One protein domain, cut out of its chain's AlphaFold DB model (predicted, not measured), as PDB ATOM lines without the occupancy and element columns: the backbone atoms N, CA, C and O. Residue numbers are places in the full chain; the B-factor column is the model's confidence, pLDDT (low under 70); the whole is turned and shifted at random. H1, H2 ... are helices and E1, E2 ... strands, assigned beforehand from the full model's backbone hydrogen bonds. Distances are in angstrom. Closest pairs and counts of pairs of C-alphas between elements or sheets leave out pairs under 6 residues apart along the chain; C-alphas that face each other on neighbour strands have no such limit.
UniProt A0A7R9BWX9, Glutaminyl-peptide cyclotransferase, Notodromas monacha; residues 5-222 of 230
ATOM      1  N   VAL A   5      41.945 -30.658  14.323       96.31
ATOM      2  CA  VAL A   5      42.137 -30.137  15.687       96.31
ATOM      3  C   VAL A   5      42.730 -31.219  16.600       96.31
ATOM      4  O   VAL A   5      43.792 -30.957  17.165       96.31
ATOM      5  N   PRO A   6      42.160 -32.441  16.708       97.75
ATOM      6  CA  PRO A   6      42.802 -33.553  17.415       97.75
ATOM      7  C   PRO A   6      44.266 -33.794  17.024       97.75
ATOM      8  O   PRO A   6      45.120 -33.946  17.900       97.75
ATOM      9  N   CYS A   7      44.596 -33.736  15.728       98.12
ATOM     10  CA  CYS A   7      45.983 -33.860  15.275       98.12
ATOM     11  C   CYS A   7      46.887 -32.754  15.845       98.12
ATOM     12  O   CYS A   7      47.995 -33.032  16.310       98.12
ATOM     13  N   ALA A   8      46.426 -31.500  15.839       96.94
ATOM     14  CA  ALA A   8      47.168 -30.376  16.407       96.94
ATOM     15  C   ALA A   8      47.346 -30.503  17.933       96.94
ATOM     16  O   ALA A   8      48.426 -30.199  18.446       96.94
ATOM     17  N   LEU A   9      46.333 -31.007  18.646       96.12
ATOM     18  CA  LEU A   9      46.413 -31.285  20.084       96.12
ATOM     19  C   LEU A   9      47.496 -32.330  20.394       96.12
ATOM     20  O   LEU A   9      48.321 -32.111  21.280       96.12
ATOM     21  N   LEU A  10      47.566 -33.428  19.628       95.94
ATOM     22  CA  LEU A  10      48.622 -34.442  19.780       95.94
ATOM     23  C   LEU A  10      50.025 -33.851  19.574       95.94
ATOM     24  O   LEU A  10      50.947 -34.160  20.331       95.94
ATOM     25  N   LEU A  11      50.195 -32.966  18.589       95.25
ATOM     26  CA  LEU A  11      51.469 -32.277  18.366       95.25
ATOM     27  C   LEU A  11      51.823 -31.338  19.530       95.25
ATOM     28  O   LEU A  11      52.964 -31.351  19.992       95.25
ATOM     29  N   SER A  12      50.856 -30.583  20.053       93.50
ATOM     30  CA  SER A  12      51.044 -29.710  21.223       93.50
ATOM     31  C   SER A  12      51.425 -30.492  22.490       93.50
ATOM     32  O   SER A  12      52.330 -30.102  23.240       93.50
ATOM     33  N   ILE A  13      50.791 -31.648  22.703       90.00
ATOM     34  CA  ILE A  13      51.156 -32.609  23.749       90.00
ATOM     35  C   ILE A  13      52.612 -33.050  23.557       90.00
ATOM     36  O   ILE A  13      53.403 -32.961  24.496       90.00
ATOM     37  N   SER A  14      53.001 -33.455  22.342       89.56
ATOM     38  CA  SER A  14      54.374 -33.892  22.050       89.56
ATOM     39  C   SER A  14      55.419 -32.816  22.363       89.56
ATOM     40  O   SER A  14      56.457 -33.112  22.959       89.56
ATOM     41  N   GLU A  15      55.120 -31.556  22.043       86.56
ATOM     42  CA  GLU A  15      55.994 -30.425  22.340       86.56
ATOM     43  C   GLU A  15      56.083 -30.202  23.849       86.56
ATOM     44  O   GLU A  15      57.169 -30.011  24.380       86.56
ATOM     45  N   THR A  16      54.967 -30.292  24.572       81.19
ATOM     46  CA  THR A  16      54.925 -30.079  26.026       81.19
ATOM     47  C   THR A  16      55.747 -31.109  26.796       81.19
ATOM     48  O   THR A  16      56.438 -30.750  27.749       81.19
ATOM     49  N   PHE A  17      55.710 -32.372  26.372       75.25
ATOM     50  CA  PHE A  17      56.471 -33.450  27.005       75.25
ATOM     51  C   PHE A  17      57.882 -33.626  26.420       75.25
ATOM     52  O   PHE A  17      58.627 -34.497  26.868       75.25
ATOM     53  N   SER A  18      58.289 -32.781  25.464       72.06
ATOM     54  CA  SER A  18      59.651 -32.793  24.930       72.06
ATOM     55  C   SER A  18      60.664 -32.246  25.951       72.06
ATOM     56  O   SER A  18      60.384 -31.245  26.620       72.06
ATOM     57  N   PRO A  19      61.881 -32.826  26.052       63.16
ATOM     58  CA  PRO A  19      62.893 -32.399  27.027       63.16
ATOM     59  C   PRO A  19      63.258 -30.907  26.959       63.16
ATOM     60  O   PRO A  19      63.581 -30.300  27.975       63.16
ATOM     61  N   SER A  20      63.185 -30.296  25.772       56.72
ATOM     62  CA  SER A  20      63.453 -28.867  25.547       56.72
ATOM     63  C   SER A  20      62.403 -27.930  26.157       56.72
ATOM     64  O   SER A  20      62.715 -26.789  26.498       56.72
ATOM     65  N   SER A  21      61.167 -28.397  26.308       56.00
ATOM     66  CA  SER A  21      60.014 -27.590  26.728       56.00
ATOM     67  C   SER A  21      59.817 -27.601  28.243       56.00
ATOM     68  O   SER A  21      59.282 -26.645  28.812       56.00
ATOM     69  N   GLN A  22      60.344 -28.627  28.920       54.66
ATOM     70  CA  GLN A  22      60.358 -28.725  30.383       54.66
ATOM     71  C   GLN A  22      61.177 -27.596  31.046       54.66
ATOM     72  O   GLN A  22      60.889 -27.200  32.176       54.66
ATOM     73  N   GLU A  23      62.152 -27.001  30.344       47.88
ATOM     74  CA  GLU A  23      62.933 -25.877  30.885       47.88
ATOM     75  C   GLU A  23      62.161 -24.543  30.914       47.88
ATOM     76  O   GLU A  23      62.451 -23.680  31.751       47.88
ATOM     77  N   SER A  24      61.164 -24.356  30.041       47.81
ATOM     78  CA  SER A  24      60.527 -23.053  29.787       47.81
ATOM     79  C   SER A  24      59.103 -22.910  30.343       47.81
ATOM     80  O   SER A  24      58.649 -21.782  30.556       47.81
ATOM     81  N   ASN A  25      58.413 -24.012  30.663       50.88
ATOM     82  CA  ASN A  25      56.997 -23.983  31.038       50.88
ATOM     83  C   ASN A  25      56.780 -24.074  32.562       50.88
ATOM     84  O   ASN A  25      56.710 -25.155  33.135       50.88
ATOM     85  N   LYS A  26      56.676 -22.926  33.253       48.59
ATOM     86  CA  LYS A  26      56.562 -22.864  34.731       48.59
ATOM     87  C   LYS A  26      55.295 -23.513  35.311       48.59
ATOM     88  O   LYS A  26      55.354 -23.950  36.454       48.59
ATOM     89  N   LEU A  27      54.184 -23.551  34.566       47.34
ATOM     90  CA  LEU A  27      52.924 -24.172  35.015       47.34
ATOM     91  C   LEU A  27      52.952 -25.705  34.945       47.34
ATOM     92  O   LEU A  27      52.218 -26.364  35.669       47.34
ATOM     93  N   LEU A  28      53.784 -26.263  34.066       50.56
ATOM     94  CA  LEU A  28      53.882 -27.695  33.789       50.56
ATOM     95  C   LEU A  28      55.294 -28.160  34.112       50.56
ATOM     96  O   LEU A  28      55.968 -28.730  33.264       50.56
ATOM     97  N   ARG A  29      55.754 -27.857  35.330       47.88
ATOM     98  CA  ARG A  29      56.993 -28.397  35.889       47.88
ATOM     99  C   ARG A  29      56.677 -29.640  36.717       47.88
ATOM    100  O   ARG A  29      56.575 -29.526  37.936       47.88
ATOM    101  N   PRO A  30      56.535 -30.822  36.109       46.12
ATOM    102  CA  PRO A  30      56.852 -32.024  36.844       46.12
ATOM    103  C   PRO A  30      58.346 -31.961  37.159       46.12
ATOM    104  O   PRO A  30      59.164 -31.718  36.266       46.12
ATOM    105  N   GLU A  31      58.717 -32.101  38.428       41.50
ATOM    106  CA  GLU A  31      60.106 -32.393  38.765       41.50
ATOM    107  C   GLU A  31      60.430 -33.732  38.116       41.50
ATOM    108  O   GLU A  31      60.032 -34.762  38.635       41.50
ATOM    109  N   THR A  32      61.055 -33.696  36.933       40.38
ATOM    110  CA  THR A  32      61.335 -34.856  36.076       40.38
ATOM    111  C   THR A  32      60.092 -35.713  35.789       40.38
ATOM    112  O   THR A  32      59.615 -36.453  36.639       40.38
ATOM    113  N   VAL A  33      59.593 -35.716  34.546       45.56
ATOM    114  CA  VAL A  33      58.797 -36.872  34.079       45.56
ATOM    115  C   VAL A  33      59.765 -38.045  33.902       45.56
ATOM    116  O   VAL A  33      60.047 -38.473  32.786       45.56
ATOM    117  N   ASP A  34      60.355 -38.517  34.998       41.75
ATOM    118  CA  ASP A  34      60.860 -39.872  35.039       41.75
ATOM    119  C   ASP A  34      59.610 -40.732  34.919       41.75
ATOM    120  O   ASP A  34      58.693 -40.638  35.731       41.75
ATOM    121  N   CYS A  35      59.528 -41.492  33.831       46.19
ATOM    122  CA  CYS A  35      58.483 -42.471  33.610       46.19
ATOM    123  C   CYS A  35      58.533 -43.486  34.750       46.19
ATOM    124  O   CYS A  35      59.250 -44.488  34.697       46.19
ATOM    125  N   VAL A  36      57.802 -43.188  35.819       48.16
ATOM    126  CA  VAL A  36      57.724 -44.061  36.970       48.16
ATOM    127  C   VAL A  36      57.049 -45.340  36.477       48.16
ATOM    128  O   VAL A  36      55.954 -45.303  35.923       48.16
ATOM    129  N   ASP A  37      57.757 -46.460  36.609       56.84
ATOM    130  CA  ASP A  37      57.309 -47.812  36.240       56.84
ATOM    131  C   ASP A  37      57.361 -48.211  34.746       56.84
ATOM    132  O   ASP A  37      56.751 -49.192  34.331       56.84
ATOM    133  N   GLY A  38      58.128 -47.503  33.906       68.38
ATOM    134  CA  GLY A  38      58.330 -47.912  32.502       68.38
ATOM    135  C   GLY A  38      57.142 -47.630  31.569       68.38
ATOM    136  O   GLY A  38      57.174 -48.016  30.399       68.38
ATOM    137  N   THR A  39      56.129 -46.915  32.060       77.69
ATOM    138  CA  THR A  39      55.033 -46.355  31.261       77.69
ATOM    139  C   THR A  39      55.551 -45.249  30.341       77.69
ATOM    140  O   THR A  39      56.388 -44.436  30.727       77.69
ATOM    141  N   THR A  40      55.051 -45.191  29.109       84.50
ATOM    142  CA  THR A  40      55.415 -44.152  28.140       84.50
ATOM    143  C   THR A  40      54.180 -43.601  27.441       84.50
ATOM    144  O   THR A  40      53.138 -44.253  27.400       84.50
ATOM    145  N   LEU A  41      54.305 -42.399  26.881       88.06
ATOM    146  CA  LEU A  41      53.276 -41.794  26.051       88.06
ATOM    147  C   LEU A  41      53.536 -42.154  24.585       88.06
ATOM    148  O   LEU A  41      54.608 -41.870  24.050       88.06
ATOM    149  N   GLN A  42      52.542 -42.747  23.929       93.31
ATOM    150  CA  GLN A  42      52.567 -43.033  22.500       93.31
ATOM    151  C   GLN A  42      51.486 -42.215  21.797       93.31
ATOM    152  O   GLN A  42      50.337 -42.203  22.227       93.31
ATOM    153  N   LEU A  43      51.858 -41.548  20.706       95.88
ATOM    154  CA  LEU A  43      50.934 -40.800  19.858       95.88
ATOM    155  C   LEU A  43      50.724 -41.587  18.566       95.88
ATOM    156  O   LEU A  43      51.697 -42.008  17.934       95.88
ATOM    157  N   ILE A  44      49.465 -41.799  18.189       97.81
ATOM    158  CA  ILE A  44      49.076 -42.552  16.996       97.81
ATOM    159  C   ILE A  44      48.187 -41.649  16.148       97.81
ATOM    160  O   ILE A  44      47.241 -41.058  16.658       97.81
ATOM    161  N   PHE A  45      48.507 -41.558  14.862       98.44
ATOM    162  CA  PHE A  45      47.683 -40.901  13.853       98.44
ATOM    163  C   PHE A  45      47.190 -42.002  12.922       98.44
ATOM    164  O   PHE A  45      47.989 -42.583  12.181       98.44
ATOM    165  N   PHE A  46      45.913 -42.355  13.032       98.50
ATOM    166  CA  PHE A  46      45.311 -43.351  12.157       98.50
ATOM    167  C   PHE A  46      45.065 -42.765  10.766       98.50
ATOM    168  O   PHE A  46      44.891 -41.560  10.596       98.50
ATOM    169  N   ASP A  47      45.102 -43.638   9.765       98.00
ATOM    170  CA  ASP A  47      44.805 -43.312   8.373       98.00
ATOM    171  C   ASP A  47      43.584 -44.120   7.924       98.00
ATOM    172  O   ASP A  47      43.399 -45.264   8.352       98.00
ATOM    173  N   GLY A  48      42.761 -43.536   7.055       97.19
ATOM    174  CA  GLY A  48      41.527 -44.152   6.574       97.19
ATOM    175  C   GLY A  48      40.552 -44.514   7.697       97.19
ATOM    176  O   GLY A  48      40.064 -45.638   7.732       97.19
ATOM    177  N   GLU A  49      40.301 -43.605   8.634       97.62
ATOM    178  CA  GLU A  49      39.181 -43.732   9.579       97.62
ATOM    179  C   GLU A  49      37.854 -43.754   8.788       97.62
ATOM    180  O   GLU A  49      37.062 -44.696   8.891       97.62
ATOM    181  N   GLU A  50      37.728 -42.806   7.860       96.81
ATOM    182  CA  GLU A  50      36.508 -42.565   7.107       96.81
ATOM    183  C   GLU A  50      36.102 -43.686   6.150       96.81
ATOM    184  O   GLU A  50      36.916 -44.373   5.513       96.81
ATOM    185  N   ALA A  51      34.789 -43.805   5.970       95.50
ATOM    186  CA  ALA A  51      34.219 -44.668   4.950       95.50
ATOM    187  C   ALA A  51      34.423 -44.087   3.545       95.50
ATOM    188  O   ALA A  51      34.168 -42.913   3.291       95.50
ATOM    189  N   VAL A  52      34.780 -44.926   2.570       94.81
ATOM    190  CA  VAL A  52      34.896 -44.475   1.172       94.81
ATOM    191  C   VAL A  52      33.516 -44.335   0.530       94.81
ATOM    192  O   VAL A  52      33.314 -43.478  -0.335       94.81
ATOM    193  N   LYS A  53      32.560 -45.199   0.894       93.94
ATOM    194  CA  LYS A  53      31.188 -45.150   0.362       93.94
ATOM    195  C   LYS A  53      30.127 -45.190   1.443       93.94
ATOM    196  O   LYS A  53      29.157 -44.442   1.354       93.94
ATOM    197  N   ALA A  54      30.235 -46.127   2.375       92.69
ATOM    198  CA  ALA A  54      29.216 -46.338   3.389       92.69
ATOM    199  C   ALA A  54      29.845 -46.830   4.684       92.69
ATOM    200  O   ALA A  54      30.694 -47.711   4.660       92.69
ATOM    201  N   TRP A  55      29.350 -46.317   5.807       91.44
ATOM    202  CA  TRP A  55      29.798 -46.690   7.144       91.44
ATOM    203  C   TRP A  55      29.373 -48.123   7.518       91.44
ATOM    204  O   TRP A  55      28.427 -48.344   8.278       91.44
ATOM    205  N   VAL A  56      30.046 -49.121   6.943       91.44
ATOM    206  CA  VAL A  56      29.782 -50.558   7.111       91.44
ATOM    207  C   VAL A  56      31.084 -51.327   7.301       91.44
ATOM    208  O   VAL A  56      32.156 -50.846   6.948       91.44
ATOM    209  N   ASP A  57      31.003 -52.537   7.848       89.38
ATOM    210  CA  ASP A  57      32.183 -53.382   8.053       89.38
ATOM    211  C   ASP A  57      32.951 -53.596   6.735       89.38
ATOM    212  O   ASP A  57      32.383 -54.024   5.726       89.38
ATOM    213  N   GLY A  58      34.253 -53.299   6.756       91.00
ATOM    214  CA  GLY A  58      35.140 -53.376   5.593       91.00
ATOM    215  C   GLY A  58      35.204 -52.115   4.720       91.00
ATOM    216  O   GLY A  58      35.978 -52.112   3.766       91.00
ATOM    217  N   ASP A  59      34.433 -51.067   5.030       94.25
ATOM    218  CA  ASP A  59      34.507 -49.751   4.376       94.25
ATOM    219  C   ASP A  59      34.545 -48.610   5.406       94.25
ATOM    220  O   ASP A  59      33.696 -47.729   5.389       94.25
ATOM    221  N   LYS A  60      35.475 -48.702   6.363       96.62
ATOM    222  CA  LYS A  60      35.807 -47.716   7.411       96.62
ATOM    223  C   LYS A  60      36.949 -48.268   8.266       96.62
ATOM    224  O   LYS A  60      37.209 -49.476   8.217       96.62
ATOM    225  N   LEU A  61      37.544 -47.432   9.113       97.44
ATOM    226  CA  LEU A  61      38.490 -47.826  10.162       97.44
ATOM    227  C   LEU A  61      39.659 -48.662   9.615       97.44
ATOM    228  O   LEU A  61      40.093 -49.642  10.227       97.44
ATOM    229  N   TYR A  62      40.128 -48.329   8.412       98.19
ATOM    230  CA  TYR A  62      41.103 -49.109   7.658       98.19
ATOM    231  C   TYR A  62      42.429 -49.217   8.423       98.19
ATOM    232  O   TYR A  62      42.938 -50.323   8.640       98.19
ATOM    233  N   GLY A  63      42.982 -48.082   8.862       98.31
ATOM    234  CA  GLY A  63      44.259 -48.027   9.572       98.31
ATOM    235  C   GLY A  63      44.189 -48.610  10.979       98.31
ATOM    236  O   GLY A  63      45.050 -49.411  11.349       98.31
ATOM    237  N   SER A  64      43.160 -48.266  11.755       98.38
ATOM    238  CA  SER A  64      42.981 -48.790  13.116       98.38
ATOM    239  C   SER A  64      42.719 -50.293  13.133       98.38
ATOM    240  O   SER A  64      43.294 -50.998  13.964       98.38
ATOM    241  N   THR A  65      41.949 -50.822  12.176       98.38
ATOM    242  CA  THR A  65      41.747 -52.272  12.030       98.38
ATOM    243  C   THR A  65      43.064 -52.985  11.741       98.38
ATOM    244  O   THR A  65      43.408 -53.938  12.443       98.38
ATOM    245  N   ALA A  66      43.835 -52.496  10.764       98.44
ATOM    246  CA  ALA A  66      45.121 -53.089  10.413       98.44
ATOM    247  C   ALA A  66      46.130 -53.033  11.577       98.44
ATOM    248  O   ALA A  66      46.846 -54.007  11.825       98.44
ATOM    249  N   LEU A  67      46.182 -51.917  12.317       98.56
ATOM    250  CA  LEU A  67      47.091 -51.773  13.457       98.56
ATOM    251  C   LEU A  67      46.692 -52.677  14.626       98.56
ATOM    252  O   LEU A  67      47.560 -53.318  15.219       98.56
ATOM    253  N   ALA A  68      45.397 -52.767  14.941       98.44
ATOM    254  CA  ALA A  68      44.909 -53.620  16.017       98.44
ATOM    255  C   ALA A  68      45.199 -55.108  15.741       98.44
ATOM    256  O   ALA A  68      45.628 -55.820  16.646       98.44
ATOM    257  N   GLU A  69      45.047 -55.571  14.494       98.31
ATOM    258  CA  GLU A  69      45.411 -56.938  14.072       98.31
ATOM    259  C   GLU A  69      46.910 -57.221  14.198       98.31
ATOM    260  O   GLU A  69      47.326 -58.287  14.671       98.31
ATOM    261  N   LEU A  70      47.738 -56.255  13.794       98.44
ATOM    262  CA  LEU A  70      49.185 -56.360  13.929       98.44
ATOM    263  C   LEU A  70      49.585 -56.459  15.405       98.44
ATOM    264  O   LEU A  70      50.339 -57.353  15.782       98.44
ATOM    265  N   TRP A  71      49.068 -55.570  16.250       98.38
ATOM    266  CA  TRP A  71      49.416 -55.532  17.669       98.38
ATOM    267  C   TRP A  71      48.845 -56.693  18.469       98.38
ATOM    268  O   TRP A  71      49.469 -57.104  19.444       98.38
ATOM    269  N   GLU A  72      47.714 -57.261  18.057       98.19
ATOM    270  CA  GLU A  72      47.226 -58.533  18.592       98.19
ATOM    271  C   GLU A  72      48.233 -59.653  18.313       98.19
ATOM    272  O   GLU A  72      48.650 -60.364  19.225       98.19
ATOM    273  N   THR A  73      48.703 -59.750  17.065       97.88
ATOM    274  CA  THR A  73      49.695 -60.753  16.650       97.88
ATOM    275  C   THR A  73      51.036 -60.574  17.372       97.88
ATOM    276  O   THR A  73      51.704 -61.554  17.702       97.88
ATOM    277  N   GLU A  74      51.435 -59.329  17.632       97.62
ATOM    278  CA  GLU A  74      52.673 -58.987  18.339       97.62
ATOM    279  C   GLU A  74      52.544 -59.029  19.874       97.62
ATOM    280  O   GLU A  74      53.544 -58.813  20.559       97.62
ATOM    281  N   GLY A  75      51.350 -59.285  20.424       96.56
ATOM    282  CA  GLY A  75      51.109 -59.270  21.871       96.56
ATOM    283  C   GLY A  75      51.281 -57.886  22.508       96.56
ATOM    284  O   GLY A  75      51.684 -57.773  23.658       96.56
ATOM    285  N   LYS A  76      51.033 -56.809  21.755       96.31
ATOM    286  CA  LYS A  76      51.210 -55.422  22.218       96.31
ATOM    287  C   LYS A  76      49.958 -54.814  22.839       96.31
ATOM    288  O   LYS A  76      50.088 -53.852  23.589       96.31
ATOM    289  N   LEU A  77      48.774 -55.363  22.554       97.06
ATOM    290  CA  LEU A  77      47.503 -54.814  23.042       97.06
ATOM    291  C   LEU A  77      47.417 -54.777  24.573       97.06
ATOM    292  O   LEU A  77      46.902 -53.813  25.127       97.06
ATOM    293  N   GLU A  78      47.973 -55.779  25.258       94.00
ATOM    294  CA  GLU A  78      47.981 -55.856  26.728       94.00
ATOM    295  C   GLU A  78      48.839 -54.775  27.404       94.00
ATOM    296  O   GLU A  78      48.660 -54.499  28.587       94.00
ATOM    297  N   ASN A  79      49.735 -54.127  26.651       93.50
ATOM    298  CA  ASN A  79      50.572 -53.039  27.160       93.50
ATOM    299  C   ASN A  79      49.870 -51.672  27.095       93.50
ATOM    300  O   ASN A  79      50.413 -50.683  27.589       93.50
ATOM    301  N   ILE A  80      48.686 -51.591  26.481       95.12
ATOM    302  CA  ILE A  80      47.910 -50.353  26.399       95.12
ATOM    303  C   ILE A  80      47.190 -50.150  27.733       95.12
ATOM    304  O   ILE A  80      46.140 -50.736  27.985       95.12
ATOM    305  N   GLN A  81      47.765 -49.310  28.595       92.94
ATOM    306  CA  GLN A  81      47.179 -48.986  29.902       92.94
ATOM    307  C   GLN A  81      45.912 -48.133  29.770       92.94
ATOM    308  O   GLN A  81      44.929 -48.381  30.464       92.94
ATOM    309  N   LEU A  82      45.938 -47.156  28.864       95.00
ATOM    310  CA  LEU A  82      44.835 -46.254  28.557       95.00
ATOM    311  C   LEU A  82      44.919 -45.867  27.080       95.00
ATOM    312  O   LEU A  82      45.956 -45.396  26.617       95.00
ATOM    313  N   PHE A  83      43.828 -46.058  26.346       97.25
ATOM    314  CA  PHE A  83      43.676 -45.577  24.979       97.25
ATOM    315  C   PHE A  83      42.829 -44.309  25.020       97.25
ATOM    316  O   PHE A  83      41.635 -44.381  25.304       97.25
ATOM    317  N   ILE A  84      43.419 -43.159  24.699       97.56
ATOM    318  CA  ILE A  84      42.678 -41.901  24.553       97.56
ATOM    319  C   ILE A  84      42.456 -41.643  23.063       97.56
ATOM    320  O   ILE A  84      43.424 -41.466  22.326       97.56
ATOM    321  N   LEU A  85      41.197 -41.620  22.624       98.19
ATOM    322  CA  LEU A  85      40.818 -41.240  21.261       98.19
ATOM    323  C   LEU A  85      40.204 -39.843  21.284       98.19
ATOM    324  O   LEU A  85      39.319 -39.596  22.097       98.19
ATOM    325  N   MET A  86      40.670 -38.943  20.423       98.06
ATOM    326  CA  MET A  86      40.145 -37.583  20.293       98.06
ATOM    327  C   MET A  86      39.545 -37.415  18.908       98.06
ATOM    328  O   MET A  86      40.267 -37.597  17.931       98.06
ATOM    329  N   ASP A  87      38.274 -37.030  18.851       97.06
ATOM    330  CA  ASP A  87      37.535 -36.901  17.598       97.06
ATOM    331  C   ASP A  87      36.483 -35.774  17.677       97.06
ATOM    332  O   ASP A  87      35.975 -35.455  18.757       97.06
ATOM    333  N   LEU A  88      36.198 -35.122  16.546       94.75
ATOM    334  CA  LEU A  88      35.216 -34.034  16.393       94.75
ATOM    335  C   LEU A  88      35.381 -32.854  17.369       94.75
ATOM    336  O   LEU A  88      34.406 -32.260  17.838       94.75
ATOM    337  N   LEU A  89      36.625 -32.495  17.694       94.06
ATOM    338  CA  LEU A  89      36.931 -31.461  18.687       94.06
ATOM    339  C   LEU A  89      37.098 -30.056  18.087       94.06
ATOM    340  O   LEU A  89      37.581 -29.881  16.972       94.06
ATOM    341  N   GLY A  90      36.789 -29.035  18.895       89.06
ATOM    342  CA  GLY A  90      37.151 -27.636  18.624       89.06
ATOM    343  C   GLY A  90      36.102 -26.788  17.903       89.06
ATOM    344  O   GLY A  90      36.382 -25.634  17.585       89.06
ATOM    345  N   THR A  91      34.909 -27.321  17.641       84.69
ATOM    346  CA  THR A  91      33.856 -26.569  16.941       84.69
ATOM    347  C   THR A  91      33.199 -25.545  17.856       84.69
ATOM    348  O   THR A  91      33.107 -25.741  19.069       84.69
ATOM    349  N   LYS A  92      32.654 -24.485  17.257       80.50
ATOM    350  CA  LYS A  92      31.785 -23.539  17.961       80.50
ATOM    351  C   LYS A  92      30.561 -24.229  18.541       80.50
ATOM    352  O   LYS A  92      29.963 -25.119  17.927       80.50
ATOM    353  N   VAL A  93      30.160 -23.757  19.714       69.38
ATOM    354  CA  VAL A  93      28.871 -24.088  20.310       69.38
ATOM    355  C   VAL A  93      27.854 -23.124  19.706       69.38
ATOM    356  O   VAL A  93      27.842 -21.946  20.036       69.38
ATOM    357  N   GLY A  94      27.032 -23.596  18.767       62.25
ATOM    358  CA  GLY A  94      26.069 -22.732  18.076       62.25
ATOM    359  C   GLY A  94      25.062 -22.040  19.013       62.25
ATOM    360  O   GLY A  94      24.827 -22.470  20.143       62.25
ATOM    361  N   TYR A  95      24.398 -20.998  18.498       51.50
ATOM    362  CA  TYR A  95      23.462 -20.128  19.234       51.50
ATOM    363  C   TYR A  95      22.283 -20.840  19.930       51.50
ATOM    364  O   TYR A  95      21.690 -20.279  20.854       51.50
ATOM    365  N   ASP A  96      21.917 -22.054  19.504       54.22
ATOM    366  CA  ASP A  96      20.901 -22.878  20.171       54.22
ATOM    367  C   ASP A  96      21.565 -23.889  21.113       54.22
ATOM    368  O   ASP A  96      21.841 -25.042  20.771       54.22
ATOM    369  N   CYS A  97      21.803 -23.438  22.342       56.00
ATOM    370  CA  CYS A  97      22.456 -24.229  23.378       56.00
ATOM    371  C   CYS A  97      21.621 -25.412  23.915       56.00
ATOM    372  O   CYS A  97      22.048 -26.119  24.830       56.00
ATOM    373  N   SER A  98      20.434 -25.665  23.356       55.50
ATOM    374  CA  SER A  98      19.622 -26.842  23.689       55.50
ATOM    375  C   SER A  98      20.271 -28.154  23.212       55.50
ATOM    376  O   SER A  98      19.921 -29.223  23.712       55.50
ATOM    377  N   LEU A  99      21.221 -28.073  22.268       64.19
ATOM    378  CA  LEU A  99      21.949 -29.199  21.668       64.19
ATOM    379  C   LEU A  99      23.470 -28.951  21.607       64.19
ATOM    380  O   LEU A  99      24.117 -29.380  20.656       64.19
ATOM    381  N   CYS A 100      24.053 -28.258  22.596       75.06
ATOM    382  CA  CYS A 100      25.503 -28.023  22.627       75.06
ATOM    383  C   CYS A 100      26.285 -29.345  22.518       75.06
ATOM    384  O   CYS A 100      26.107 -30.198  23.400       75.06
ATOM    385  N   PRO A 101      27.176 -29.502  21.522       83.31
ATOM    386  CA  PRO A 101      28.115 -30.611  21.500       83.31
ATOM    387  C   PRO A 101      29.018 -30.492  22.730       83.31
ATOM    388  O   PRO A 101      29.716 -29.497  22.913       83.31
ATOM    389  N   LYS A 102      28.968 -31.492  23.610       88.56
ATOM    390  CA  LYS A 102      29.855 -31.592  24.773       88.56
ATOM    391  C   LYS A 102      30.481 -32.954  24.796       88.56
ATOM    392  O   LYS A 102      29.782 -33.933  24.538       88.56
ATOM    393  N   ILE A 103      31.749 -33.018  25.174       92.75
ATOM    394  CA  ILE A 103      32.415 -34.296  25.390       92.75
ATOM    395  C   ILE A 103      31.680 -35.013  26.522       92.75
ATOM    396  O   ILE A 103      31.348 -34.401  27.541       92.75
ATOM    397  N   VAL A 104      31.365 -36.286  26.307       92.62
ATOM    398  CA  VAL A 104      30.625 -37.128  27.249       92.62
ATOM    399  C   VAL A 104      31.462 -38.340  27.630       92.62
ATOM    400  O   VAL A 104      32.201 -38.875  26.812       92.62
ATOM    401  N   SER A 105      31.318 -38.814  28.866       93.56
ATOM    402  CA  SER A 105      31.869 -40.116  29.249       93.56
ATOM    403  C   SER A 105      31.086 -41.238  28.567       93.56
ATOM    404  O   SER A 105      29.855 -41.291  28.693       93.56
ATOM    405  N   LEU A 106      31.802 -42.113  27.857       93.44
ATOM    406  CA  LEU A 106      31.252 -43.234  27.087       93.44
ATOM    407  C   LEU A 106      31.540 -44.601  27.710       93.44
ATOM    408  O   LEU A 106      30.853 -45.559  27.382       93.44
ATOM    409  N   TYR A 107      32.502 -44.707  28.623       92.38
ATOM    410  CA  TYR A 107      32.919 -45.988  29.184       92.38
ATOM    411  C   TYR A 107      33.057 -45.891  30.699       92.38
ATOM    412  O   TYR A 107      33.793 -45.054  31.214       92.38
ATOM    413  N   GLU A 108      32.366 -46.779  31.417       91.88
ATOM    414  CA  GLU A 108      32.465 -46.864  32.881       91.88
ATOM    415  C   GLU A 108      33.891 -47.217  33.328       91.88
ATOM    416  O   GLU A 108      34.356 -46.720  34.352       91.88
ATOM    417  N   SER A 109      34.610 -48.023  32.536       92.38
ATOM    418  CA  SER A 109      35.993 -48.428  32.817       92.38
ATOM    419  C   SER A 109      36.971 -47.257  32.892       92.38
ATOM    420  O   SER A 109      37.970 -47.383  33.590       92.38
ATOM    421  N   THR A 110      36.676 -46.135  32.227       94.00
ATOM    422  CA  THR A 110      37.525 -44.934  32.220       94.00
ATOM    423  C   THR A 110      36.828 -43.704  32.808       94.00
ATOM    424  O   THR A 110      37.135 -42.563  32.448       94.00
ATOM    425  N   GLN A 111      35.830 -43.907  33.675       92.69
ATOM    426  CA  GLN A 111      35.105 -42.797  34.296       92.69
ATOM    427  C   GLN A 111      36.023 -41.941  35.175       92.69
ATOM    428  O   GLN A 111      35.869 -40.726  35.205       92.69
ATOM    429  N   GLY A 112      36.995 -42.552  35.859       93.00
ATOM    430  CA  GLY A 112      37.937 -41.824  36.708       93.00
ATOM    431  C   GLY A 112      38.809 -40.851  35.909       93.00
ATOM    432  O   GLY A 112      38.970 -39.698  36.301       93.00
ATOM    433  N   GLU A 113      39.320 -41.287  34.761       94.00
ATOM    434  CA  GLU A 113      40.112 -40.476  33.834       94.00
ATOM    435  C   GLU A 113      39.266 -39.354  33.219       94.00
ATOM    436  O   GLU A 113      39.732 -38.223  33.065       94.00
ATOM    437  N   TYR A 114      37.997 -39.633  32.919       95.06
ATOM    438  CA  TYR A 114      37.055 -38.607  32.487       95.06
ATOM    439  C   TYR A 114      36.778 -37.570  33.593       95.06
ATOM    440  O   TYR A 114      36.824 -36.364  33.344       95.06
ATOM    441  N   ASP A 115      36.550 -38.008  34.834       93.44
ATOM    442  CA  ASP A 115      36.303 -37.125  35.980       93.44
ATOM    443  C   ASP A 115      37.500 -36.216  36.280       93.44
ATOM    444  O   ASP A 115      37.328 -35.069  36.705       93.44
ATOM    445  N   GLN A 116      38.722 -36.688  36.024       93.62
ATOM    446  CA  GLN A 116      39.920 -35.858  36.107       93.62
ATOM    447  C   GLN A 116      39.905 -34.727  35.074       93.62
ATOM    448  O   GLN A 116      40.259 -33.603  35.427       93.62
ATOM    449  N   LEU A 117      39.462 -34.975  33.834       95.56
ATOM    450  CA  LEU A 117      39.315 -33.925  32.817       95.56
ATOM    451  C   LEU A 117      38.273 -32.882  33.240       95.56
ATOM    452  O   LEU A 117      38.553 -31.685  33.186       95.56
ATOM    453  N   VAL A 118      37.119 -33.322  33.752       93.56
ATOM    454  CA  VAL A 118      36.070 -32.432  34.292       93.56
ATOM    455  C   VAL A 118      36.591 -31.604  35.477       93.56
ATOM    456  O   VAL A 118      36.338 -30.398  35.583       93.56
ATOM    457  N   SER A 119      37.346 -32.237  36.375       92.62
ATOM    458  CA  SER A 119      37.934 -31.575  37.545       92.62
ATOM    459  C   SER A 119      39.002 -30.560  37.138       92.62
ATOM    460  O   SER A 119      39.028 -29.449  37.666       92.62
ATOM    461  N   MET A 120      39.846 -30.914  36.166       93.06
ATOM    462  CA  MET A 120      40.885 -30.040  35.625       93.06
ATOM    463  C   MET A 120      40.276 -28.834  34.910       93.06
ATOM    464  O   MET A 120      40.701 -27.702  35.131       93.06
ATOM    465  N   GLU A 121      39.231 -29.053  34.114       93.12
ATOM    466  CA  GLU A 121      38.458 -27.985  33.491       93.12
ATOM    467  C   GLU A 121      37.898 -27.012  34.542       93.12
ATOM    468  O   GLU A 121      38.028 -25.795  34.402       93.12
ATOM    469  N   THR A 122      37.303 -27.533  35.616       90.44
ATOM    470  CA  THR A 122      36.777 -26.719  36.725       90.44
ATOM    471  C   THR A 122      37.885 -25.910  37.396       90.44
ATOM    472  O   THR A 122      37.761 -24.695  37.538       90.44
ATOM    473  N   PHE A 123      39.003 -26.551  37.729       90.62
ATOM    474  CA  PHE A 123      40.149 -25.900  38.358       90.62
ATOM    475  C   PHE A 123      40.741 -24.770  37.497       90.62
ATOM    476  O   PHE A 123      40.992 -23.666  37.990       90.62
ATOM    477  N   LEU A 124      40.951 -25.013  36.201       88.25
ATOM    478  CA  LEU A 124      41.493 -24.014  35.275       88.25
ATOM    479  C   LEU A 124      40.523 -22.846  35.062       88.25
ATOM    480  O   LEU A 124      40.954 -21.700  34.930       88.25
ATOM    481  N   ARG A 125      39.212 -23.109  35.073       89.38
ATOM    482  CA  ARG A 125      38.188 -22.059  35.008       89.38
ATOM    483  C   ARG A 125      38.210 -21.181  36.254       89.38
ATOM    484  O   ARG A 125      38.310 -19.963  36.134       89.38
ATOM    485  N   ASP A 126      38.165 -21.795  37.434       87.06
ATOM    486  CA  ASP A 126      38.109 -21.087  38.718       87.06
ATOM    487  C   ASP A 126      39.393 -20.288  38.998       87.06
ATOM    488  O   ASP A 126      39.363 -19.256  39.670       87.06
ATOM    489  N   SER A 127      40.524 -20.728  38.440       87.38
ATOM    490  CA  SER A 127      41.804 -20.006  38.474       87.38
ATOM    491  C   SER A 127      41.967 -18.957  37.362       87.38
ATOM    492  O   SER A 127      43.010 -18.300  37.287       87.38
ATOM    493  N   GLY A 128      40.955 -18.770  36.508       87.06
ATOM    494  CA  GLY A 128      40.953 -17.770  35.438       87.06
ATOM    495  C   GLY A 128      41.946 -18.056  34.308       87.06
ATOM    496  O   GLY A 128      42.396 -17.119  33.652       87.06
ATOM    497  N   GLN A 129      42.328 -19.321  34.112       89.62
ATOM    498  CA  GLN A 129      43.254 -19.753  33.057       89.62
ATOM    499  C   GLN A 129      42.543 -20.092  31.740       89.62
ATOM    500  O   GLN A 129      43.191 -20.083  30.694       89.62
ATOM    501  N   LEU A 130      41.238 -20.392  31.771       88.56
ATOM    502  CA  LEU A 130      40.466 -20.656  30.555       88.56
ATOM    503  C   LEU A 130      40.057 -19.358  29.854       88.56
ATOM    504  O   LEU A 130      39.648 -18.381  30.486       88.56
ATOM    505  N   LEU A 131      40.133 -19.376  28.527       89.44
ATOM    506  CA  LEU A 131      39.657 -18.314  27.655       89.44
ATOM    507  C   LEU A 131      38.126 -18.332  27.564       89.44
ATOM    508  O   LEU A 131      37.495 -19.388  27.635       89.44
ATOM    509  N   GLN A 132      37.538 -17.154  27.364       84.38
ATOM    510  CA  GLN A 132      36.121 -17.011  27.039       84.38
ATOM    511  C   GLN A 132      35.866 -17.628  25.655       84.38
ATOM    512  O   GLN A 132      36.450 -17.167  24.678       84.38
ATOM    513  N   MET A 133      35.008 -18.646  25.597       82.12
ATOM    514  CA  MET A 133      34.534 -19.249  24.345       82.12
ATOM    515  C   MET A 133      33.519 -18.340  23.645       82.12
ATOM    516  O   MET A 133      32.811 -17.567  24.308       82.12
ATOM    517  N   ASP A 134      33.466 -18.434  22.319       70.00
ATOM    518  CA  ASP A 134      32.511 -17.703  21.494       70.00
ATOM    519  C   ASP A 134      31.078 -18.174  21.800       70.00
ATOM    520  O   ASP A 134      30.847 -19.280  22.286       70.00
ATOM    521  N   ASP A 135      30.097 -17.302  21.557       64.56
ATOM    522  CA  ASP A 135      28.656 -17.592  21.661       64.56
ATOM    523  C   ASP A 135      28.137 -18.069  23.046       64.56
ATOM    524  O   ASP A 135      26.941 -18.317  23.219       64.56
ATOM    525  N   VAL A 136      28.984 -18.074  24.085       63.47
ATOM    526  CA  VAL A 136      28.572 -18.231  25.490       63.47
ATOM    527  C   VAL A 136      28.181 -16.863  26.057       63.47
ATOM    528  O   VAL A 136      29.041 -16.024  26.340       63.47
ATOM    529  N   ASP A 137      26.874 -16.629  26.243       56.03
ATOM    530  CA  ASP A 137      26.350 -15.367  26.788       56.03
ATOM    531  C   ASP A 137      27.004 -15.033  28.152       56.03
ATOM    532  O   ASP A 137      26.831 -15.779  29.127       56.03
ATOM    533  N   PRO A 138      27.707 -13.887  28.272       54.47
ATOM    534  CA  PRO A 138      28.330 -13.440  29.516       54.47
ATOM    535  C   PRO A 138      27.356 -13.296  30.698       54.47
ATOM    536  O   PRO A 138      27.779 -13.360  31.851       54.47
ATOM    537  N   ALA A 139      26.058 -13.100  30.446       52.78
ATOM    538  CA  ALA A 139      25.024 -13.035  31.477       52.78
ATOM    539  C   ALA A 139      24.635 -14.421  32.031       52.78
ATOM    540  O   ALA A 139      24.143 -14.511  33.158       52.78
ATOM    541  N   PHE A 140      24.896 -15.494  31.276       51.28
ATOM    542  CA  PHE A 140      24.721 -16.896  31.683       51.28
ATOM    543  C   PHE A 140      26.029 -17.558  32.136       51.28
ATOM    544  O   PHE A 140      26.040 -18.734  32.500       51.28
ATOM    545  N   ASN A 141      27.108 -16.777  32.236       46.91
ATOM    546  CA  ASN A 141      28.449 -17.179  32.677       46.91
ATOM    547  C   ASN A 141      28.521 -17.632  34.154       46.91
ATOM    548  O   ASN A 141      29.598 -17.798  34.714       46.91
ATOM    549  N   ASN A 142      27.365 -17.813  34.802       44.62
ATOM    550  CA  ASN A 142      27.224 -18.355  36.151       44.62
ATOM    551  C   ASN A 142      26.468 -19.697  36.190       44.62
ATOM    552  O   ASN A 142      26.076 -20.159  37.259       44.62
ATOM    553  N   ALA A 143      26.242 -20.335  35.040       45.53
ATOM    554  CA  ALA A 143      25.775 -21.710  34.989       45.53
ATOM    555  C   ALA A 143      26.896 -22.582  34.425       45.53
ATOM    556  O   ALA A 143      27.149 -22.582  33.220       45.53
ATOM    557  N   THR A 144      27.495 -23.380  35.306       53.12
ATOM    558  CA  THR A 144      28.359 -24.566  35.114       53.12
ATOM    559  C   THR A 144      27.921 -25.556  34.021       53.12
ATOM    560  O   THR A 144      28.500 -26.623  33.868       53.12
ATOM    561  N   PHE A 145      26.880 -25.240  33.255       54.50
ATOM    562  CA  PHE A 145      26.360 -26.036  32.167       54.50
ATOM    563  C   PHE A 145      26.645 -25.426  30.789       54.50
ATOM    564  O   PHE A 145      26.768 -26.192  29.851       54.50
ATOM    565  N   MET A 146      26.758 -24.108  30.601       58.62
ATOM    566  CA  MET A 146      26.917 -23.548  29.240       58.62
ATOM    567  C   MET A 146      28.379 -23.365  28.820       58.62
ATOM    568  O   MET A 146      28.701 -23.562  27.658       58.62
ATOM    569  N   GLY A 147      29.268 -23.056  29.766       70.12
ATOM    570  CA  GLY A 147      30.699 -22.847  29.501       70.12
ATOM    571  C   GLY A 147      31.576 -24.086  29.698       70.12
ATOM    572  O   GLY A 147      32.789 -23.936  29.855       70.12
ATOM    573  N   ASN A 148      30.978 -25.280  29.774       83.12
ATOM    574  CA  ASN A 148      31.717 -26.525  29.965       83.12
ATOM    575  C   ASN A 148      31.864 -27.285  28.648       83.12
ATOM    576  O   ASN A 148      30.867 -27.583  27.987       83.12
ATOM    577  N   ILE A 149      33.104 -27.649  28.342       89.75
ATOM    578  CA  ILE A 149      33.513 -28.504  27.233       89.75
ATOM    579  C   ILE A 149      33.196 -29.968  27.565       89.75
ATOM    580  O   ILE A 149      32.642 -30.687  26.731       89.75
ATOM    581  N   PHE A 150      33.477 -30.398  28.801       92.00
ATOM    582  CA  PHE A 150      33.154 -31.737  29.293       92.00
ATOM    583  C   PHE A 150      31.827 -31.721  30.058       92.00
ATOM    584  O   PHE A 150      31.572 -30.861  30.904       92.00
ATOM    585  N   ARG A 151      30.944 -32.687  29.789       89.75
ATOM    586  CA  ARG A 151      29.666 -32.829  30.497       89.75
ATOM    587  C   ARG A 151      29.888 -33.485  31.871       89.75
ATOM    588  O   ARG A 151      30.214 -34.671  31.890       89.75
ATOM    589  N   PRO A 152      29.642 -32.795  33.006       83.75
ATOM    590  CA  PRO A 152      29.897 -33.368  34.333       83.75
ATOM    591  C   PRO A 152      28.981 -34.558  34.655       83.75
ATOM    592  O   PRO A 152      29.436 -35.576  35.154       83.75
ATOM    593  N   ASP A 153      27.700 -34.465  34.283       78.88
ATOM    594  CA  ASP A 153      26.693 -35.504  34.539       78.88
ATOM    595  C   ASP A 153      26.501 -36.427  33.320       78.88
ATOM    596  O   ASP A 153      25.380 -36.609  32.826       78.88
ATOM    597  N   SER A 154      27.595 -36.937  32.749       76.69
ATOM    598  CA  SER A 154      27.488 -37.953  31.694       76.69
ATOM    599  C   SER A 154      26.977 -39.272  32.277       76.69
ATOM    600  O   SER A 154      27.311 -39.641  33.397       76.69
ATOM    601  N   ASN A 155      26.148 -39.992  31.527       70.56
ATOM    602  CA  ASN A 155      25.487 -41.215  31.983       70.56
ATOM    603  C   ASN A 155      25.601 -42.371  30.977       70.56
ATOM    604  O   ASN A 155      24.716 -43.224  30.923       70.56
ATOM    605  N   TYR A 156      26.669 -42.374  30.171       80.06
ATOM    606  CA  TYR A 156      27.014 -43.423  29.202       80.06
ATOM    607  C   TYR A 156      25.902 -43.773  28.197       80.06
ATOM    608  O   TYR A 156      25.956 -44.814  27.552       80.06
ATOM    609  N   LEU A 157      24.870 -42.934  28.039       69.81
ATOM    610  CA  LEU A 157      23.667 -43.282  27.267       69.81
ATOM    611  C   LEU A 157      23.940 -43.592  25.792       69.81
ATOM    612  O   LEU A 157      23.112 -44.231  25.147       69.81
ATOM    613  N   VAL A 158      25.069 -43.120  25.267       77.88
ATOM    614  CA  VAL A 158      25.484 -43.330  23.875       77.88
ATOM    615  C   VAL A 158      26.721 -44.224  23.746       77.88
ATOM    616  O   VAL A 158      27.261 -44.382  22.652       77.88
ATOM    617  N   ALA A 159      27.136 -44.855  24.849       76.69
ATOM    618  CA  ALA A 159      28.188 -45.862  24.873       76.69
ATOM    619  C   ALA A 159      27.883 -47.002  23.892       76.69
ATOM    620  O   ALA A 159      26.772 -47.537  23.875       76.69
ATOM    621  N   GLY A 160      28.863 -47.373  23.066       75.44
ATOM    622  CA  GLY A 160      28.723 -48.444  22.073       75.44
ATOM    623  C   GLY A 160      27.810 -48.127  20.880       75.44
ATOM    624  O   GLY A 160      27.624 -48.988  20.024       75.44
ATOM    625  N   ILE A 161      27.241 -46.917  20.801       82.44
ATOM    626  CA  ILE A 161      26.525 -46.431  19.606       82.44
ATOM    627  C   ILE A 161      27.523 -45.824  18.614       82.44
ATOM    628  O   ILE A 161      27.372 -45.978  17.403       82.44
ATOM    629  N   ILE A 162      28.542 -45.139  19.135       90.00
ATOM    630  CA  ILE A 162      29.568 -44.470  18.339       90.00
ATOM    631  C   ILE A 162      30.653 -45.492  17.984       90.00
ATOM    632  O   ILE A 162      31.358 -45.994  18.854       90.00
ATOM    633  N   SER A 163      30.745 -45.814  16.695       92.69
ATOM    634  CA  SER A 163      31.849 -46.578  16.107       92.69
ATOM    635  C   SER A 163      32.902 -45.579  15.650       92.69
ATOM    636  O   SER A 163      32.529 -44.595  15.030       92.69
ATOM    637  N   ASP A 164      34.168 -45.867  15.925       96.69
ATOM    638  CA  ASP A 164      35.335 -45.020  15.622       96.69
ATOM    639  C   ASP A 164      36.614 -45.886  15.803       96.69
ATOM    640  O   ASP A 164      36.506 -47.066  16.164       96.69
ATOM    641  N   ASP A 165      37.814 -45.348  15.599       98.31
ATOM    642  CA  ASP A 165      39.121 -46.021  15.573       98.31
ATOM    643  C   ASP A 165      39.471 -46.826  16.834       98.31
ATOM    644  O   ASP A 165      40.309 -47.728  16.793       98.31
ATOM    645  N   HIS A 166      38.808 -46.577  17.962       97.50
ATOM    646  CA  HIS A 166      38.946 -47.406  19.162       97.50
ATOM    647  C   HIS A 166      38.264 -48.781  19.018       97.50
ATOM    648  O   HIS A 166      38.617 -49.731  19.718       97.50
ATOM    649  N   THR A 167      37.287 -48.919  18.117       96.81
ATOM    650  CA  THR A 167      36.421 -50.105  17.996       96.81
ATOM    651  C   THR A 167      37.213 -51.389  17.705       96.81
ATOM    652  O   THR A 167      36.990 -52.393  18.392       96.81
ATOM    653  N   PRO A 168      38.181 -51.414  16.761       97.56
ATOM    654  CA  PRO A 168      38.992 -52.606  16.513       97.56
ATOM    655  C   PRO A 168      39.856 -53.033  17.709       97.56
ATOM    656  O   PRO A 168      40.113 -54.230  17.855       97.56
ATOM    657  N   PHE A 169      40.278 -52.087  18.557       98.31
ATOM    658  CA  PHE A 169      41.059 -52.341  19.776       98.31
ATOM    659  C   PHE A 169      40.174 -52.857  20.911       98.31
ATOM    660  O   PHE A 169      40.513 -53.852  21.558       98.31
ATOM    661  N   LEU A 170      39.006 -52.238  21.102       96.12
ATOM    662  CA  LEU A 170      38.009 -52.664  22.082       96.12
ATOM    663  C   LEU A 170      37.576 -54.116  21.833       96.12
ATOM    664  O   LEU A 170      37.594 -54.942  22.748       96.12
ATOM    665  N   ASN A 171      37.290 -54.457  20.572       95.81
ATOM    666  CA  ASN A 171      36.916 -55.811  20.150       95.81
ATOM    667  C   ASN A 171      38.018 -56.860  20.383       95.81
ATOM    668  O   ASN A 171      37.723 -58.053  20.424       95.81
ATOM    669  N   ARG A 172      39.275 -56.425  20.546       97.62
ATOM    670  CA  ARG A 172      40.451 -57.276  20.796       97.62
ATOM    671  C   ARG A 172      40.948 -57.217  22.242       97.62
ATOM    672  O   ARG A 172      42.025 -57.716  22.548       97.62
ATOM    673  N   GLY A 173      40.153 -56.647  23.149       96.12
ATOM    674  CA  GLY A 173      40.394 -56.732  24.589       96.12
ATOM    675  C   GLY A 173      40.997 -55.488  25.240       96.12
ATOM    676  O   GLY A 173      41.214 -55.515  26.448       96.12
ATOM    677  N   VAL A 174      41.202 -54.385  24.513       96.94
ATOM    678  CA  VAL A 174      41.598 -53.105  25.129       96.94
ATOM    679  C   VAL A 174      40.363 -52.465  25.774       96.94
ATOM    680  O   VAL A 174      39.545 -51.860  25.092       96.94
ATOM    681  N   GLN A 175      40.190 -52.647  27.087       93.00
ATOM    682  CA  GLN A 175      38.979 -52.221  27.816       93.00
ATOM    683  C   GLN A 175      39.051 -50.788  28.372       93.00
ATOM    684  O   GLN A 175      38.022 -50.209  28.724       93.00
ATOM    685  N   ASN A 176      40.249 -50.205  28.453       94.88
ATOM    686  CA  ASN A 176      40.468 -48.864  28.996       94.88
ATOM    687  C   ASN A 176      40.458 -47.834  27.858       94.88
ATOM    688  O   ASN A 176      41.502 -47.295  27.489       94.88
ATOM    689  N   ILE A 177      39.282 -47.619  27.260       95.75
ATOM    690  CA  ILE A 177      39.071 -46.637  26.192       95.75
ATOM    691  C   ILE A 177      38.476 -45.357  26.778       95.75
ATOM    692  O   ILE A 177      37.334 -45.358  27.222       95.75
ATOM    693  N   LEU A 178      39.212 -44.254  26.694       96.12
ATOM    694  CA  LEU A 178      38.707 -42.910  26.938       96.12
ATOM    695  C   LEU A 178      38.455 -42.225  25.590       96.12
ATOM    696  O   LEU A 178      39.375 -41.723  24.946       96.12
ATOM    697  N   HIS A 179      37.201 -42.224  25.147       96.69
ATOM    698  CA  HIS A 179      36.807 -41.631  23.869       96.69
ATOM    699  C   HIS A 179      36.296 -40.204  24.076       96.69
ATOM    700  O   HIS A 179      35.192 -39.979  24.572       96.69
ATOM    701  N   LEU A 180      37.143 -39.238  23.735       96.56
ATOM    702  CA  LEU A 180      36.886 -37.807  23.811       96.56
ATOM    703  C   LEU A 180      36.227 -37.340  22.514       96.56
ATOM    704  O   LEU A 180      36.893 -36.848  21.608       96.56
ATOM    705  N   ILE A 181      34.909 -37.507  22.460       94.69
ATOM    706  CA  ILE A 181      34.061 -37.079  21.349       94.69
ATOM    707  C   ILE A 181      32.814 -36.372  21.898       94.69
ATOM    708  O   ILE A 181      32.246 -36.810  22.912       94.69
ATOM    709  N   PRO A 182      32.378 -35.247  21.306       92.38
ATOM    710  CA  PRO A 182      31.155 -34.590  21.721       92.38
ATOM    711  C   PRO A 182      29.901 -35.395  21.376       92.38
ATOM    712  O   PRO A 182      29.832 -36.067  20.352       92.38
ATOM    713  N   PHE A 183      28.862 -35.267  22.201       88.50
ATOM    714  CA  PHE A 183      27.513 -35.699  21.848       88.50
ATOM    715  C   PHE A 183      26.461 -34.641  22.234       88.50
ATOM    716  O   PHE A 183      26.441 -34.208  23.395       88.50
ATOM    717  N   PRO A 184      25.540 -34.258  21.323       88.19
ATOM    718  CA  PRO A 184      25.465 -34.665  19.909       88.19
ATOM    719  C   PRO A 184      26.701 -34.222  19.106       88.19
ATOM    720  O   PRO A 184      27.481 -33.405  19.592       88.19
ATOM    721  N   PHE A 185      26.890 -34.777  17.905       90.38
ATOM    722  CA  PHE A 185      27.979 -34.354  17.019       90.38
ATOM    723  C   PHE A 185      27.813 -32.889  16.590       90.38
ATOM    724  O   PHE A 185      26.680 -32.386  16.568       90.38
ATOM    725  N   PRO A 186      28.915 -32.194  16.257       87.50
ATOM    726  CA  PRO A 186      28.866 -30.819  15.784       87.50
ATOM    727  C   PRO A 186      27.957 -30.645  14.567       87.50
ATOM    728  O   PRO A 186      27.852 -31.527  13.721       87.50
ATOM    729  N   HIS A 187      27.329 -29.474  14.445       82.81
ATOM    730  CA  HIS A 187      26.379 -29.197  13.361       82.81
ATOM    731  C   HIS A 187      27.001 -29.324  11.957       82.81
ATOM    732  O   HIS A 187      26.317 -29.748  11.031       82.81
ATOM    733  N   GLY A 188      28.279 -28.960  11.803       80.12
ATOM    734  CA  GLY A 188      29.009 -29.054  10.534       80.12
ATOM    735  C   GLY A 188      29.539 -30.451  10.198       80.12
ATOM    736  O   GLY A 188      30.148 -30.620   9.152       80.12
ATOM    737  N   PHE A 189      29.332 -31.460  11.053       85.81
ATOM    738  CA  PHE A 189      29.871 -32.803  10.828       85.81
ATOM    739  C   PHE A 189      29.429 -33.378   9.469       85.81
ATOM    740  O   PHE A 189      28.238 -33.394   9.147       85.81
ATOM    741  N   HIS A 190      30.401 -33.842   8.673       87.00
ATOM    742  CA  HIS A 190      30.228 -34.300   7.285       87.00
ATOM    743  C   HIS A 190      29.584 -33.262   6.336       87.00
ATOM    744  O   HIS A 190      28.949 -33.632   5.340       87.00
ATOM    745  N   SER A 191      29.733 -31.962   6.612       89.12
ATOM    746  CA  SER A 191      29.337 -30.874   5.712       89.12
ATOM    747  C   SER A 191      30.534 -30.003   5.314       89.12
ATOM    748  O   SER A 191      31.627 -30.112   5.862       89.12
ATOM    749  N   GLU A 192      30.329 -29.121   4.332       87.25
ATOM    750  CA  GLU A 192      31.333 -28.120   3.943       87.25
ATOM    751  C   GLU A 192      31.561 -27.058   5.035       87.25
ATOM    752  O   GLU A 192      32.550 -26.336   4.967       87.25
ATOM    753  N   ASP A 193      30.687 -26.997   6.049       85.94
ATOM    754  CA  ASP A 193      30.810 -26.092   7.198       85.94
ATOM    755  C   ASP A 193      31.801 -26.622   8.253       85.94
ATOM    756  O   ASP A 193      32.029 -25.974   9.273       85.94
ATOM    757  N   ASP A 194      32.397 -27.802   8.053       85.50
ATOM    758  CA  ASP A 194      33.466 -28.319   8.912       85.50
ATOM    759  C   ASP A 194      34.837 -27.684   8.598       85.50
ATOM    760  O   ASP A 194      35.842 -28.354   8.347       85.50
ATOM    761  N   ASP A 195      34.886 -26.357   8.615       87.81
ATOM    762  CA  ASP A 195      36.028 -25.543   8.206       87.81
ATOM    763  C   ASP A 195      36.659 -24.759   9.376       87.81
ATOM    764  O   ASP A 195      36.313 -24.941  10.545       87.81
ATOM    765  N   GLU A 196      37.647 -23.914   9.069       89.31
ATOM    766  CA  GLU A 196      38.321 -23.059  10.056       89.31
ATOM    767  C   GLU A 196      37.387 -21.983  10.636       89.31
ATOM    768  O   GLU A 196      37.512 -21.630  11.809       89.31
ATOM    769  N   GLU A 197      36.434 -21.470   9.851       88.00
ATOM    770  CA  GLU A 197      35.537 -20.387  10.276       88.00
ATOM    771  C   GLU A 197      34.558 -20.846  11.367       88.00
ATOM    772  O   GLU A 197      34.118 -20.038  12.195       88.00
ATOM    773  N   ASN A 198      34.258 -22.145  11.402       86.56
ATOM    774  CA  ASN A 198      33.379 -22.777  12.381       86.56
ATOM    775  C   ASN A 198      34.116 -23.371  13.598       86.56
ATOM    776  O   ASN A 198      33.474 -23.924  14.500       86.56
ATOM    777  N   LEU A 199      35.442 -23.214  13.683       89.19
ATOM    778  CA  LEU A 199      36.204 -23.504  14.900       89.19
ATOM    779  C   LEU A 199      36.042 -22.387  15.933       89.19
ATOM    780  O   LEU A 199      35.981 -21.211  15.580       89.19
ATOM    781  N   ASP A 200      36.034 -22.751  17.214       89.50
ATOM    782  CA  ASP A 200      36.186 -21.810  18.326       89.50
ATOM    783  C   ASP A 200      37.650 -21.843  18.803       89.50
ATOM    784  O   ASP A 200      38.072 -22.811  19.450       89.50
ATOM    785  N   PRO A 201      38.457 -20.803  18.513       91.25
ATOM    786  CA  PRO A 201      39.863 -20.782  18.904       91.25
ATOM    787  C   PRO A 201      40.070 -20.862  20.421       91.25
ATOM    788  O   PRO A 201      41.047 -21.458  20.877       91.25
ATOM    789  N   ALA A 202      39.167 -20.283  21.216       91.00
ATOM    790  CA  ALA A 202      39.241 -20.350  22.668       91.00
ATOM    791  C   ALA A 202      38.921 -21.763  23.169       91.00
ATOM    792  O   ALA A 202      39.633 -22.262  24.040       91.00
ATOM    793  N   ALA A 203      37.931 -22.445  22.587       90.25
ATOM    794  CA  ALA A 203      37.629 -23.837  22.915       90.25
ATOM    795  C   ALA A 203      38.810 -24.765  22.592       90.25
ATOM    796  O   ALA A 203      39.175 -25.595  23.423       90.25
ATOM    797  N   VAL A 204      39.456 -24.585  21.433       93.81
ATOM    798  CA  VAL A 204      40.651 -25.352  21.033       93.81
ATOM    799  C   VAL A 204      41.805 -25.157  22.024       93.81
ATOM    800  O   VAL A 204      42.404 -26.134  22.473       93.81
ATOM    801  N   LEU A 205      42.104 -23.911  22.407       94.44
ATOM    802  CA  LEU A 205      43.176 -23.610  23.363       94.44
ATOM    803  C   LEU A 205      42.850 -24.093  24.786       94.44
ATOM    804  O   LEU A 205      43.739 -24.561  25.500       94.44
ATOM    805  N   ASN A 206      41.584 -24.015  25.193       93.69
ATOM    806  CA  ASN A 206      41.122 -24.548  26.472       93.69
ATOM    807  C   ASN A 206      41.247 -26.078  26.510       93.69
ATOM    808  O   ASN A 206      41.780 -26.612  27.482       93.69
ATOM    809  N   LEU A 207      40.813 -26.774  25.451       95.38
ATOM    810  CA  LEU A 207      40.969 -28.225  25.287       95.38
ATOM    811  C   LEU A 207      42.430 -28.649  25.410       95.38
ATOM    812  O   LEU A 207      42.744 -29.544  26.194       95.38
ATOM    813  N   ASP A 208      43.318 -27.975  24.679       95.12
ATOM    814  CA  ASP A 208      44.758 -28.211  24.738       95.12
ATOM    815  C   ASP A 208      45.297 -28.105  26.170       95.12
ATOM    816  O   ASP A 208      45.955 -29.023  26.663       95.12
ATOM    817  N   LEU A 209      44.983 -27.011  26.871       93.12
ATOM    818  CA  LEU A 209      45.453 -26.801  28.235       93.12
ATOM    819  C   LEU A 209      44.915 -27.866  29.199       93.12
ATOM    820  O   LEU A 209      45.690 -28.433  29.969       93.12
ATOM    821  N   ILE A 210      43.613 -28.164  29.139       94.50
ATOM    822  CA  ILE A 210      42.963 -29.151  30.011       94.50
ATOM    823  C   ILE A 210      43.589 -30.533  29.813       94.50
ATOM    824  O   ILE A 210      43.997 -31.163  30.789       94.50
ATOM    825  N   ILE A 211      43.706 -30.990  28.562       95.00
ATOM    826  CA  ILE A 211      44.220 -32.325  28.239       95.00
ATOM    827  C   ILE A 211      45.694 -32.439  28.628       95.00
ATOM    828  O   ILE A 211      46.082 -33.415  29.271       95.00
ATOM    829  N   ARG A 212      46.524 -31.431  28.324       91.75
ATOM    830  CA  ARG A 212      47.941 -31.443  28.722       91.75
ATOM    831  C   ARG A 212      48.116 -31.469  30.234       91.75
ATOM    832  O   ARG A 212      48.937 -32.241  30.730       91.75
ATOM    833  N   CYS A 213      47.347 -30.669  30.971       89.44
ATOM    834  CA  CYS A 213      47.373 -30.685  32.430       89.44
ATOM    835  C   CYS A 213      46.914 -32.039  32.989       89.44
ATOM    836  O   CYS A 213      47.586 -32.577  33.864       89.44
ATOM    837  N   ALA A 214      45.833 -32.622  32.464       90.06
ATOM    838  CA  ALA A 214      45.326 -33.919  32.913       90.06
ATOM    839  C   ALA A 214      46.305 -35.071  32.625       90.06
ATOM    840  O   ALA A 214      46.581 -35.880  33.511       90.06
ATOM    841  N   ILE A 215      46.899 -35.119  31.425       86.56
ATOM    842  CA  ILE A 215      47.950 -36.094  31.089       86.56
ATOM    843  C   ILE A 215      49.152 -35.902  32.013       86.56
ATOM    844  O   ILE A 215      49.663 -36.879  32.556       86.56
ATOM    845  N   CYS A 216      49.586 -34.658  32.240       82.31
ATOM    846  CA  CYS A 216      50.699 -34.384  33.142       82.31
ATOM    847  C   CYS A 216      50.402 -34.896  34.554       82.31
ATOM    848  O   CYS A 216      51.248 -35.571  35.122       82.31
ATOM    849  N   SER A 217      49.210 -34.632  35.098       78.31
ATOM    850  CA  SER A 217      48.812 -35.128  36.419       78.31
ATOM    851  C   SER A 217      48.798 -36.658  36.502       78.31
ATOM    852  O   SER A 217      49.237 -37.203  37.510       78.31
ATOM    853  N   ASN A 218      48.352 -37.354  35.453       72.88
ATOM    854  CA  ASN A 218      48.362 -38.822  35.413       72.88
ATOM    855  C   ASN A 218      49.767 -39.417  35.286       72.88
ATOM    856  O   ASN A 218      50.053 -40.454  35.876       72.88
ATOM    857  N   LEU A 219      50.657 -38.764  34.537       64.19
ATOM    858  CA  LEU A 219      52.043 -39.211  34.390       64.19
ATOM    859  C   LEU A 219      52.898 -38.907  35.631       64.19
ATOM    860  O   LEU A 219      53.931 -39.544  35.818       64.19
ATOM    861  N   THR A 220      52.489 -37.957  36.478       56.31
ATOM    862  CA  THR A 220      53.247 -37.549  37.673       56.31
ATOM    863  C   THR A 220      52.715 -38.130  38.975       56.31
ATOM    864  O   THR A 220      53.439 -38.147  39.968       56.31
ATOM    865  N   SER A 221      51.490 -38.669  39.014       43.12
ATOM    866  CA  SER A 221      50.890 -39.198  40.248       43.12
ATOM    867  C   SER A 221      51.477 -40.531  40.748       43.12
ATOM    868  O   SER A 221      50.833 -41.210  41.546       43.12
ATOM    869  N   ILE A 222      52.685 -40.915  40.328       44.00
ATOM    870  CA  ILE A 222      53.441 -42.032  40.924       44.00
ATOM    871  C   ILE A 222      54.617 -41.521  41.792       44.00
ATOM    872  O   ILE A 222      55.209 -42.293  42.543       44.00
TER     873      ILE A 222
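What this domain is: This is residues 5 to 222 of the 230 residues of the protein "Glutaminyl-peptide cyclotransferase" of Notodromas monacha (UniProt A0A7R9BWX9). Little regular structure: loops surround a small pair of parallel strands, E1 and E2, between H5 crossing H1 and H3, and H2 packed on H4. The printed part has 218 residues, 75 in named elements, mostly helix, ordered H1 H2 E1 H3 H4 E2 H5. It is compact, radius of gyration of the C-alphas 17.8 A, spanning 55 by 48 by 31 A.

Where its parts are: H1, residues 5 to 16, begins at C-alpha 5 (42.137, -30.137, 15.687). H2 is 62 to 73, E1 83 to 86, H3 108 to 126, H4 167 to 170, E2 177 to 180. H5, 201 to 220, ends at C-alpha 220 (53.247, -37.549, 37.673).

How they stand to each other: Residues 204 to 212 of H5 touch H1, closest C-alphas Asp 208 and Leu 9, 5.8 A. N 178 of E2 and O 83 of E1 are 2.8 A apart. O i to N i+4 pairs are within hydrogen-bond range throughout H1, H2 and H5, 13 of 15 in H3.

The domain as a whole: The printed part has no cut. H1 to H2 is a long link. In the printed part 44 residues have pLDDT under 70, among them residues 19 to 38.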